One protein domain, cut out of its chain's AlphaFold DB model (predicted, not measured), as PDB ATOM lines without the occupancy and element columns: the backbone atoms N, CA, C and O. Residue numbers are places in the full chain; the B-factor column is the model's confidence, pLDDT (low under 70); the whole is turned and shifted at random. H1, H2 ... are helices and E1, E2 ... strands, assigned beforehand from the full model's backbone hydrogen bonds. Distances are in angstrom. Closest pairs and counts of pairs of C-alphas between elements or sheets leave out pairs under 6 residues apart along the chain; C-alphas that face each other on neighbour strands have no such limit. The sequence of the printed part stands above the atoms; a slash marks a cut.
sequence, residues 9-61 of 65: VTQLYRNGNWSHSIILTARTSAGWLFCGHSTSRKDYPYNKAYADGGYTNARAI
ATOM      1  N   VAL A   9       3.806 -36.819  37.409       92.62
ATOM      2  CA  VAL A   9       2.783 -36.044  36.705       92.62
ATOM      3  C   VAL A   9       1.668 -35.733  37.690       92.62
ATOM      4  O   VAL A   9       1.140 -36.620  38.360       92.62
ATOM      5  N   THR A  10       1.264 -34.474  37.755       93.00
ATOM      6  CA  THR A  10       0.152 -34.032  38.592       93.00
ATOM      7  C   THR A  10      -0.905 -33.344  37.747       93.00
ATOM      8  O   THR A  10      -0.586 -32.666  36.771       93.00
ATOM      9  N   GLN A  11      -2.169 -33.548  38.106       93.69
ATOM     10  CA  GLN A  11      -3.320 -32.918  37.473       93.69
ATOM     11  C   GLN A  11      -3.951 -31.891  38.395       93.69
ATOM     12  O   GLN A  11      -4.083 -32.126  39.597       93.69
ATOM     13  N   LEU A  12      -4.387 -30.789  37.794       94.31
ATOM     14  CA  LEU A  12      -5.081 -29.692  38.449       94.31
ATOM     15  C   LEU A  12      -6.550 -29.673  38.030       94.31
ATOM     16  O   LEU A  12      -6.881 -29.876  36.857       94.31
ATOM     17  N   TYR A  13      -7.423 -29.427  39.002       96.50
ATOM     18  CA  TYR A  13      -8.869 -29.398  38.822       96.50
ATOM     19  C   TYR A  13      -9.403 -27.969  38.861       96.50
ATOM     20  O   TYR A  13      -9.075 -27.204  39.773       96.50
ATOM     21  N   ARG A  14     -10.256 -27.623  37.896       96.25
ATOM     22  CA  ARG A  14     -10.977 -26.345  37.826       96.25
ATOM     23  C   ARG A  14     -12.292 -26.529  37.072       96.25
ATOM     24  O   ARG A  14     -12.357 -27.316  36.132       96.25
ATOM     25  N   ASN A  15     -13.330 -25.773  37.436       96.06
ATOM     26  CA  ASN A  15     -14.608 -25.717  36.705       96.06
ATOM     27  C   ASN A  15     -15.209 -27.103  36.402       96.06
ATOM     28  O   ASN A  15     -15.574 -27.393  35.262       96.06
ATOM     29  N   GLY A  16     -15.259 -27.988  37.399       96.62
ATOM     30  CA  GLY A  16     -15.872 -29.307  37.228       96.62
ATOM     31  C   GLY A  16     -14.981 -30.371  36.572       96.62
ATOM     32  O   GLY A  16     -15.420 -31.506  36.435       96.62
ATOM     33  N   ASN A  17     -13.753 -30.034  36.149       97.12
ATOM     34  CA  ASN A  17     -12.935 -30.907  35.304       97.12
ATOM     35  C   ASN A  17     -11.449 -30.928  35.698       97.12
ATOM     36  O   ASN A  17     -10.887 -29.935  36.166       97.12
ATOM     37  N   TRP A  18     -10.780 -32.055  35.437       95.25
ATOM     38  CA  TRP A  18      -9.315 -32.143  35.440       95.25
ATOM     39  C   TRP A  18      -8.785 -31.526  34.143       95.25
ATOM     40  O   TRP A  18      -8.917 -32.127  33.080       95.25
ATOM     41  N   SER A  19      -8.240 -30.311  34.214       91.25
ATOM     42  CA  SER A  19      -8.037 -29.461  33.030       91.25
ATOM     43  C   SER A  19      -6.576 -29.179  32.687       91.25
ATOM     44  O   SER A  19      -6.296 -28.646  31.616       91.25
ATOM     45  N   HIS A  20      -5.637 -29.467  33.590       92.06
ATOM     46  CA  HIS A  20      -4.225 -29.162  33.370       92.06
ATOM     47  C   HIS A  20      -3.317 -30.219  33.992       92.06
ATOM     48  O   HIS A  20      -3.635 -30.744  35.057       92.06
ATOM     49  N   SER A  21      -2.186 -30.494  33.341       92.50
ATOM     50  CA  SER A  21      -1.180 -31.457  33.793       92.50
ATOM     51  C   SER A  21       0.200 -30.808  33.813       92.50
ATOM     52  O   SER A  21       0.551 -30.067  32.895       92.50
ATOM     53  N   ILE A  22       0.984 -31.108  34.843       92.75
ATOM     54  CA  ILE A  22       2.341 -30.589  35.047       92.75
ATOM     55  C   ILE A  22       3.241 -31.673  35.636       92.75
ATOM     56  O   ILE A  22       2.744 -32.625  36.242       92.75
ATOM     57  N   ILE A  23       4.556 -31.515  35.506       92.94
ATOM     58  CA  ILE A  23       5.545 -32.433  36.083       92.94
ATOM     59  C   ILE A  23       6.249 -31.722  37.235       92.94
ATOM     60  O   ILE A  23       6.737 -30.605  37.065       92.94
ATOM     61  N   LEU A  24       6.306 -32.352  38.409       93.81
ATOM     62  CA  LEU A  24       7.020 -31.797  39.561       93.81
ATOM     63  C   LEU A  24       8.533 -31.870  39.331       93.81
ATOM     64  O   LEU A  24       9.057 -32.950  39.072       93.81
ATOM     65  N   THR A  25       9.247 -30.755  39.467       94.06
ATOM     66  CA  THR A  25      10.695 -30.693  39.186       94.06
ATOM     67  C   THR A  25      11.550 -30.584  40.442       94.06
ATOM     68  O   THR A  25      12.663 -31.101  40.463       94.06
ATOM     69  N   ALA A  26      11.032 -29.991  41.522       94.31
ATOM     70  CA  ALA A  26      11.747 -29.892  42.796       94.31
ATOM     71  C   ALA A  26      10.806 -29.700  43.992       94.31
ATOM     72  O   ALA A  26       9.683 -29.211  43.849       94.31
ATOM     73  N   ARG A  27      11.295 -30.020  45.197       93.50
ATOM     74  CA  ARG A  27      10.654 -29.682  46.476       93.50
ATOM     75  C   ARG A  27      11.545 -28.712  47.246       93.50
ATOM     76  O   ARG A  27      12.696 -29.025  47.524       93.50
ATOM     77  N   THR A  28      11.005 -27.554  47.605       93.12
ATOM     78  CA  THR A  28      11.676 -26.531  48.417       93.12
ATOM     79  C   THR A  28      10.931 -26.326  49.735       93.12
ATOM     80  O   THR A  28       9.834 -26.860  49.931       93.12
ATOM     81  N   SER A  29      11.491 -25.516  50.637       92.75
ATOM     82  CA  SER A  29      10.808 -25.092  51.868       92.75
ATOM     83  C   SER A  29       9.516 -24.308  51.598       92.75
ATOM     84  O   SER A  29       8.597 -24.354  52.408       92.75
ATOM     85  N   ALA A  30       9.416 -23.633  50.447       90.44
ATOM     86  CA  ALA A  30       8.239 -22.863  50.041       90.44
ATOM     87  C   ALA A  30       7.173 -23.703  49.309       90.44
ATOM     88  O   ALA A  30       6.055 -23.231  49.101       90.44
ATOM     89  N   GLY A  31       7.494 -24.936  48.901       92.38
ATOM     90  CA  GLY A  31       6.555 -25.840  48.241       92.38
ATOM     91  C   GLY A  31       7.144 -26.577  47.041       92.38
ATOM     92  O   GLY A  31       8.342 -26.827  46.954       92.38
ATOM     93  N   TRP A  32       6.271 -26.992  46.123       95.19
ATOM     94  CA  TRP A  32       6.674 -27.676  44.893       95.19
ATOM     95  C   TRP A  32       7.061 -26.677  43.797       95.19
ATOM     96  O   TRP A  32       6.419 -25.636  43.649       95.19
ATOM     97  N   LEU A  33       8.068 -27.028  43.002       95.06
ATOM     98  CA  LEU A  33       8.324 -26.444  41.688       95.06
ATOM     99  C   LEU A  33       7.856 -27.417  40.609       95.06
ATOM    100  O   LEU A  33       7.780 -28.629  40.843       95.06
ATOM    101  N   PHE A  34       7.523 -26.887  39.441       93.69
ATOM    102  CA  PHE A  34       7.086 -27.700  38.316       93.69
ATOM    103  C   PHE A  34       7.562 -27.146  36.978       93.69
ATOM    104  O   PHE A  34       7.816 -25.942  36.836       93.69
ATOM    105  N   CYS A  35       7.544 -28.026  35.976       90.38
ATOM    106  CA  CYS A  35       7.517 -27.640  34.578       90.38
ATOM    107  C   CYS A  35       6.135 -27.907  33.971       90.38
ATOM    108  O   CYS A  35       5.496 -28.941  34.197       90.38
ATOM    109  N   GLY A  36       5.625 -26.905  33.259       78.81
ATOM    110  CA  GLY A  36       4.419 -27.034  32.445       78.81
ATOM    111  C   GLY A  36       4.787 -27.240  30.981       78.81
ATOM    112  O   GLY A  36       5.954 -27.136  30.613       78.81
ATOM    113  N   HIS A  37       3.788 -27.449  30.123       70.81
ATOM    114  CA  HIS A  37       3.950 -27.410  28.663       70.81
ATOM    115  C   HIS A  37       4.235 -25.967  28.183       70.81
ATOM    116  O   HIS A  37       3.408 -25.304  27.562       70.81
ATOM    117  N   SER A  38       5.380 -25.427  28.593       68.12
ATOM    118  CA  SER A  38       5.794 -24.035  28.477       68.12
ATOM    119  C   SER A  38       7.314 -23.986  28.369       68.12
ATOM    120  O   SER A  38       8.027 -24.628  29.135       68.12
ATOM    121  N   THR A  39       7.826 -23.180  27.444       71.88
ATOM    122  CA  THR A  39       9.272 -22.974  27.274       71.88
ATOM    123  C   THR A  39       9.878 -22.066  28.347       71.88
ATOM    124  O   THR A  39      11.095 -22.063  28.528       71.88
ATOM    125  N   SER A  40       9.046 -21.321  29.082       75.44
ATOM    126  CA  SER A  40       9.462 -20.305  30.056       75.44
ATOM    127  C   SER A  40       9.300 -20.726  31.518       75.44
ATOM    128  O   SER A  40       9.850 -20.079  32.405       75.44
ATOM    129  N   ARG A  41       8.566 -21.808  31.800       74.12
ATOM    130  CA  ARG A  41       8.260 -22.268  33.163       74.12
ATOM    131  C   ARG A  41       8.865 -23.645  33.412       74.12
ATOM    132  O   ARG A  41       8.145 -24.636  33.399       74.12
ATOM    133  N   LYS A  42      10.189 -23.683  33.596       81.12
ATOM    134  CA  LYS A  42      10.946 -24.918  33.873       81.12
ATOM    135  C   LYS A  42      10.977 -25.290  35.361       81.12
ATOM    136  O   LYS A  42      10.939 -26.470  35.661       81.12
ATOM    137  N   ASP A  43      10.951 -24.293  36.250       87.62
ATOM    138  CA  ASP A  43      10.942 -24.459  37.715       87.62
ATOM    139  C   ASP A  43      10.011 -23.437  38.377       87.62
ATOM    140  O   ASP A  43      10.379 -22.680  39.278       87.62
ATOM    141  N   TYR A  44       8.786 -23.339  37.867       92.50
ATOM    142  CA  TYR A  44       7.848 -22.334  38.351       92.50
ATOM    143  C   TYR A  44       7.219 -22.768  39.685       92.50
ATOM    144  O   TYR A  44       6.940 -23.957  39.865       92.50
ATOM    145  N   PRO A  45       6.943 -21.838  40.619       94.06
ATOM    146  CA  PRO A  45       6.278 -22.176  41.872       94.06
ATOM    147  C   PRO A  45       4.872 -22.745  41.642       94.06
ATOM    148  O   PRO A  45       3.987 -22.078  41.097       94.06
ATOM    149  N   TYR A  46       4.656 -23.980  42.094       93.19
ATOM    150  CA  TYR A  46       3.379 -24.686  41.975       93.19
ATOM    151  C   TYR A  46       2.243 -23.925  42.653       93.19
ATOM    152  O   TYR A  46       1.183 -23.744  42.066       93.19
ATOM    153  N   ASN A  47       2.462 -23.463  43.885       92.81
ATOM    154  CA  ASN A  47       1.462 -22.758  44.691       92.81
ATOM    155  C   ASN A  47       0.964 -21.480  44.005       92.81
ATOM    156  O   ASN A  47      -0.233 -21.204  44.024       92.81
ATOM    157  N   LYS A  48       1.870 -20.747  43.350       92.50
ATOM    158  CA  LYS A  48       1.525 -19.561  42.573       92.50
ATOM    159  C   LYS A  48       0.651 -19.922  41.378       92.50
ATOM    160  O   LYS A  48      -0.425 -19.366  41.233       92.50
ATOM    161  N   ALA A  49       1.058 -20.906  40.576       90.38
ATOM    162  CA  ALA A  49       0.243 -21.358  39.448       90.38
ATOM    163  C   ALA A  49      -1.115 -21.932  39.884       90.38
ATOM    164  O   ALA A  49      -2.111 -21.753  39.185       90.38
ATOM    165  N   TYR A  50      -1.152 -22.607  41.036       93.00
ATOM    166  CA  TYR A  50      -2.365 -23.157  41.626       93.00
ATOM    167  C   TYR A  50      -3.373 -22.048  41.961       93.00
ATOM    168  O   TYR A  50      -4.532 -22.119  41.549       93.00
ATOM    169  N   ALA A  51      -2.911 -21.003  42.655       94.62
ATOM    170  CA  ALA A  51      -3.728 -19.853  43.026       94.62
ATOM    171  C   ALA A  51      -4.122 -19.004  41.805       94.62
ATOM    172  O   ALA A  51      -5.310 -18.801  41.566       94.62
ATOM    173  N   ASP A  52      -3.147 -18.580  40.992       92.88
ATOM    174  CA  ASP A  52      -3.363 -17.718  39.820       92.88
ATOM    175  C   ASP A  52      -4.284 -18.384  38.782       92.88
ATOM    176  O   ASP A  52      -5.038 -17.718  38.075       92.88
ATOM    177  N   GLY A  53      -4.229 -19.714  38.673       91.56
ATOM    178  CA  GLY A  53      -5.068 -20.486  37.760       91.56
ATOM    179  C   GLY A  53      -6.488 -20.755  38.265       91.56
ATOM    180  O   GLY A  53      -7.303 -21.254  37.481       91.56
ATOM    181  N   GLY A  54      -6.789 -20.435  39.530       95.69
ATOM    182  CA  GLY A  54      -8.082 -20.696  40.166       95.69
ATOM    183  C   GLY A  54      -8.380 -22.187  40.341       95.69
ATOM    184  O   GLY A  54      -9.526 -22.607  40.190       95.69
ATOM    185  N   TYR A  55      -7.352 -23.006  40.578       96.06
ATOM    186  CA  TYR A  55      -7.521 -24.445  40.762       96.06
ATOM    187  C   TYR A  55      -8.011 -24.761  42.179       96.06
ATOM    188  O   TYR A  55      -7.634 -24.100  43.145       96.06
ATOM    189  N   THR A  56      -8.853 -25.784  42.312       96.94
ATOM    190  CA  THR A  56      -9.499 -26.133  43.592       96.94
ATOM    191  C   THR A  56      -9.162 -27.530  44.090       96.94
ATOM    192  O   THR A  56      -9.425 -27.841  45.250       96.94
ATOM    193  N   ASN A  57      -8.541 -28.363  43.256       95.88
ATOM    194  CA  ASN A  57      -7.990 -29.638  43.692       95.88
ATOM    195  C   ASN A  57      -6.754 -30.018  42.869       95.88
ATOM    196  O   ASN A  57      -6.541 -29.509  41.763       95.88
ATOM    197  N   ALA A  58      -5.953 -30.937  43.400       94.44
ATOM    198  CA  ALA A  58      -4.800 -31.491  42.720       94.44
ATOM    199  C   ALA A  58      -4.533 -32.943  43.111       94.44
ATOM    200  O   ALA A  58      -4.659 -33.328  44.275       94.44
ATOM    201  N   ARG A  59      -4.083 -33.736  42.138       93.25
ATOM    202  CA  ARG A  59      -3.682 -35.130  42.353       93.25
ATOM    203  C   ARG A  59      -2.396 -35.458  41.612       93.25
ATOM    204  O   ARG A  59      -2.213 -35.015  40.484       93.25
ATOM    205  N   ALA A  60      -1.541 -36.274  42.216       92.50
ATOM    206  CA  ALA A  60      -0.480 -36.953  41.481       92.50
ATOM    207  C   ALA A  60      -1.073 -38.174  40.769       92.50
ATOM    208  O   ALA A  60      -1.815 -38.943  41.384       92.50
ATOM    209  N   ILE A  61      -0.768 -38.343  39.485       91.44
ATOM    210  CA  ILE A  61      -1.113 -39.554  38.746       91.44
ATOM    211  C   ILE A  61      -0.057 -40.605  39.068       91.44
ATOM    212  O   ILE A  61       1.140 -40.366  38.917       91.44
TER     213      ILE A  61
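AT A GLANCE: This is residues 9 to 61 of the 65 residues of an uncharacterized protein of Clostridium tetani (UniProt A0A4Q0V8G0). A strongly twisted, curled sheet of four strands has one short helix, H1, on one face. The long strand E2 bends sharply, pairing with E1 before the bend and with E3 mostly after it, while E4 lies along E1's other side. The 53 printed residues run E1 E2 E3 H1 E4, of the mixed class; the sheet's order is E3 E2 E1 E4, antiparallel throughout. The whole is compact and rounded, with a radius of gyration of the C-alphas of 10.4 A and spans of 29 by 24 by 22 A.

HOW THE PARTS SIT: E1, residues 9 to 14, and E2, residues 17 to 28, form a hairpin, with N 10 and O 22 2.8 A apart. E2 bends by 77 degrees at residue 25 and forms a hairpin with E3, residues 31 to 35, where N 33 and O 26 are 2.8 A apart. E1, E2 and E3 make a meander, each strand the antiparallel neighbour of the one before. H1, residues 46 to 52, is on the sheet at a height of 7.4 A; its closest C-alphas to E3 are those of Tyr 46 and Leu 33, 5.3 A apart. Every O i to N i+4 pair in H1 is within hydrogen-bond range. E4, residues 57 to 60, is antiparallel to E1, with N 11 and O 59 2.8 A apart; E3 and E4 are apart.

IN THESE COORDINATES: E1 begins at C-alpha 9 (2.783, -36.044, 36.705) and measures 16.9 A, E2 28.2 A, E3 13.8 A and H1 9.9 A. E4, 10.7 A, ends at C-alpha 60 (-0.480, -36.953, 41.481).

THE WHOLE: The C-alphas farthest apart, of Gly 16 and Ser 29, are 30.7 A apart. The printed part has no cut and no long link. In this model residue 38 has pLDDT under 70.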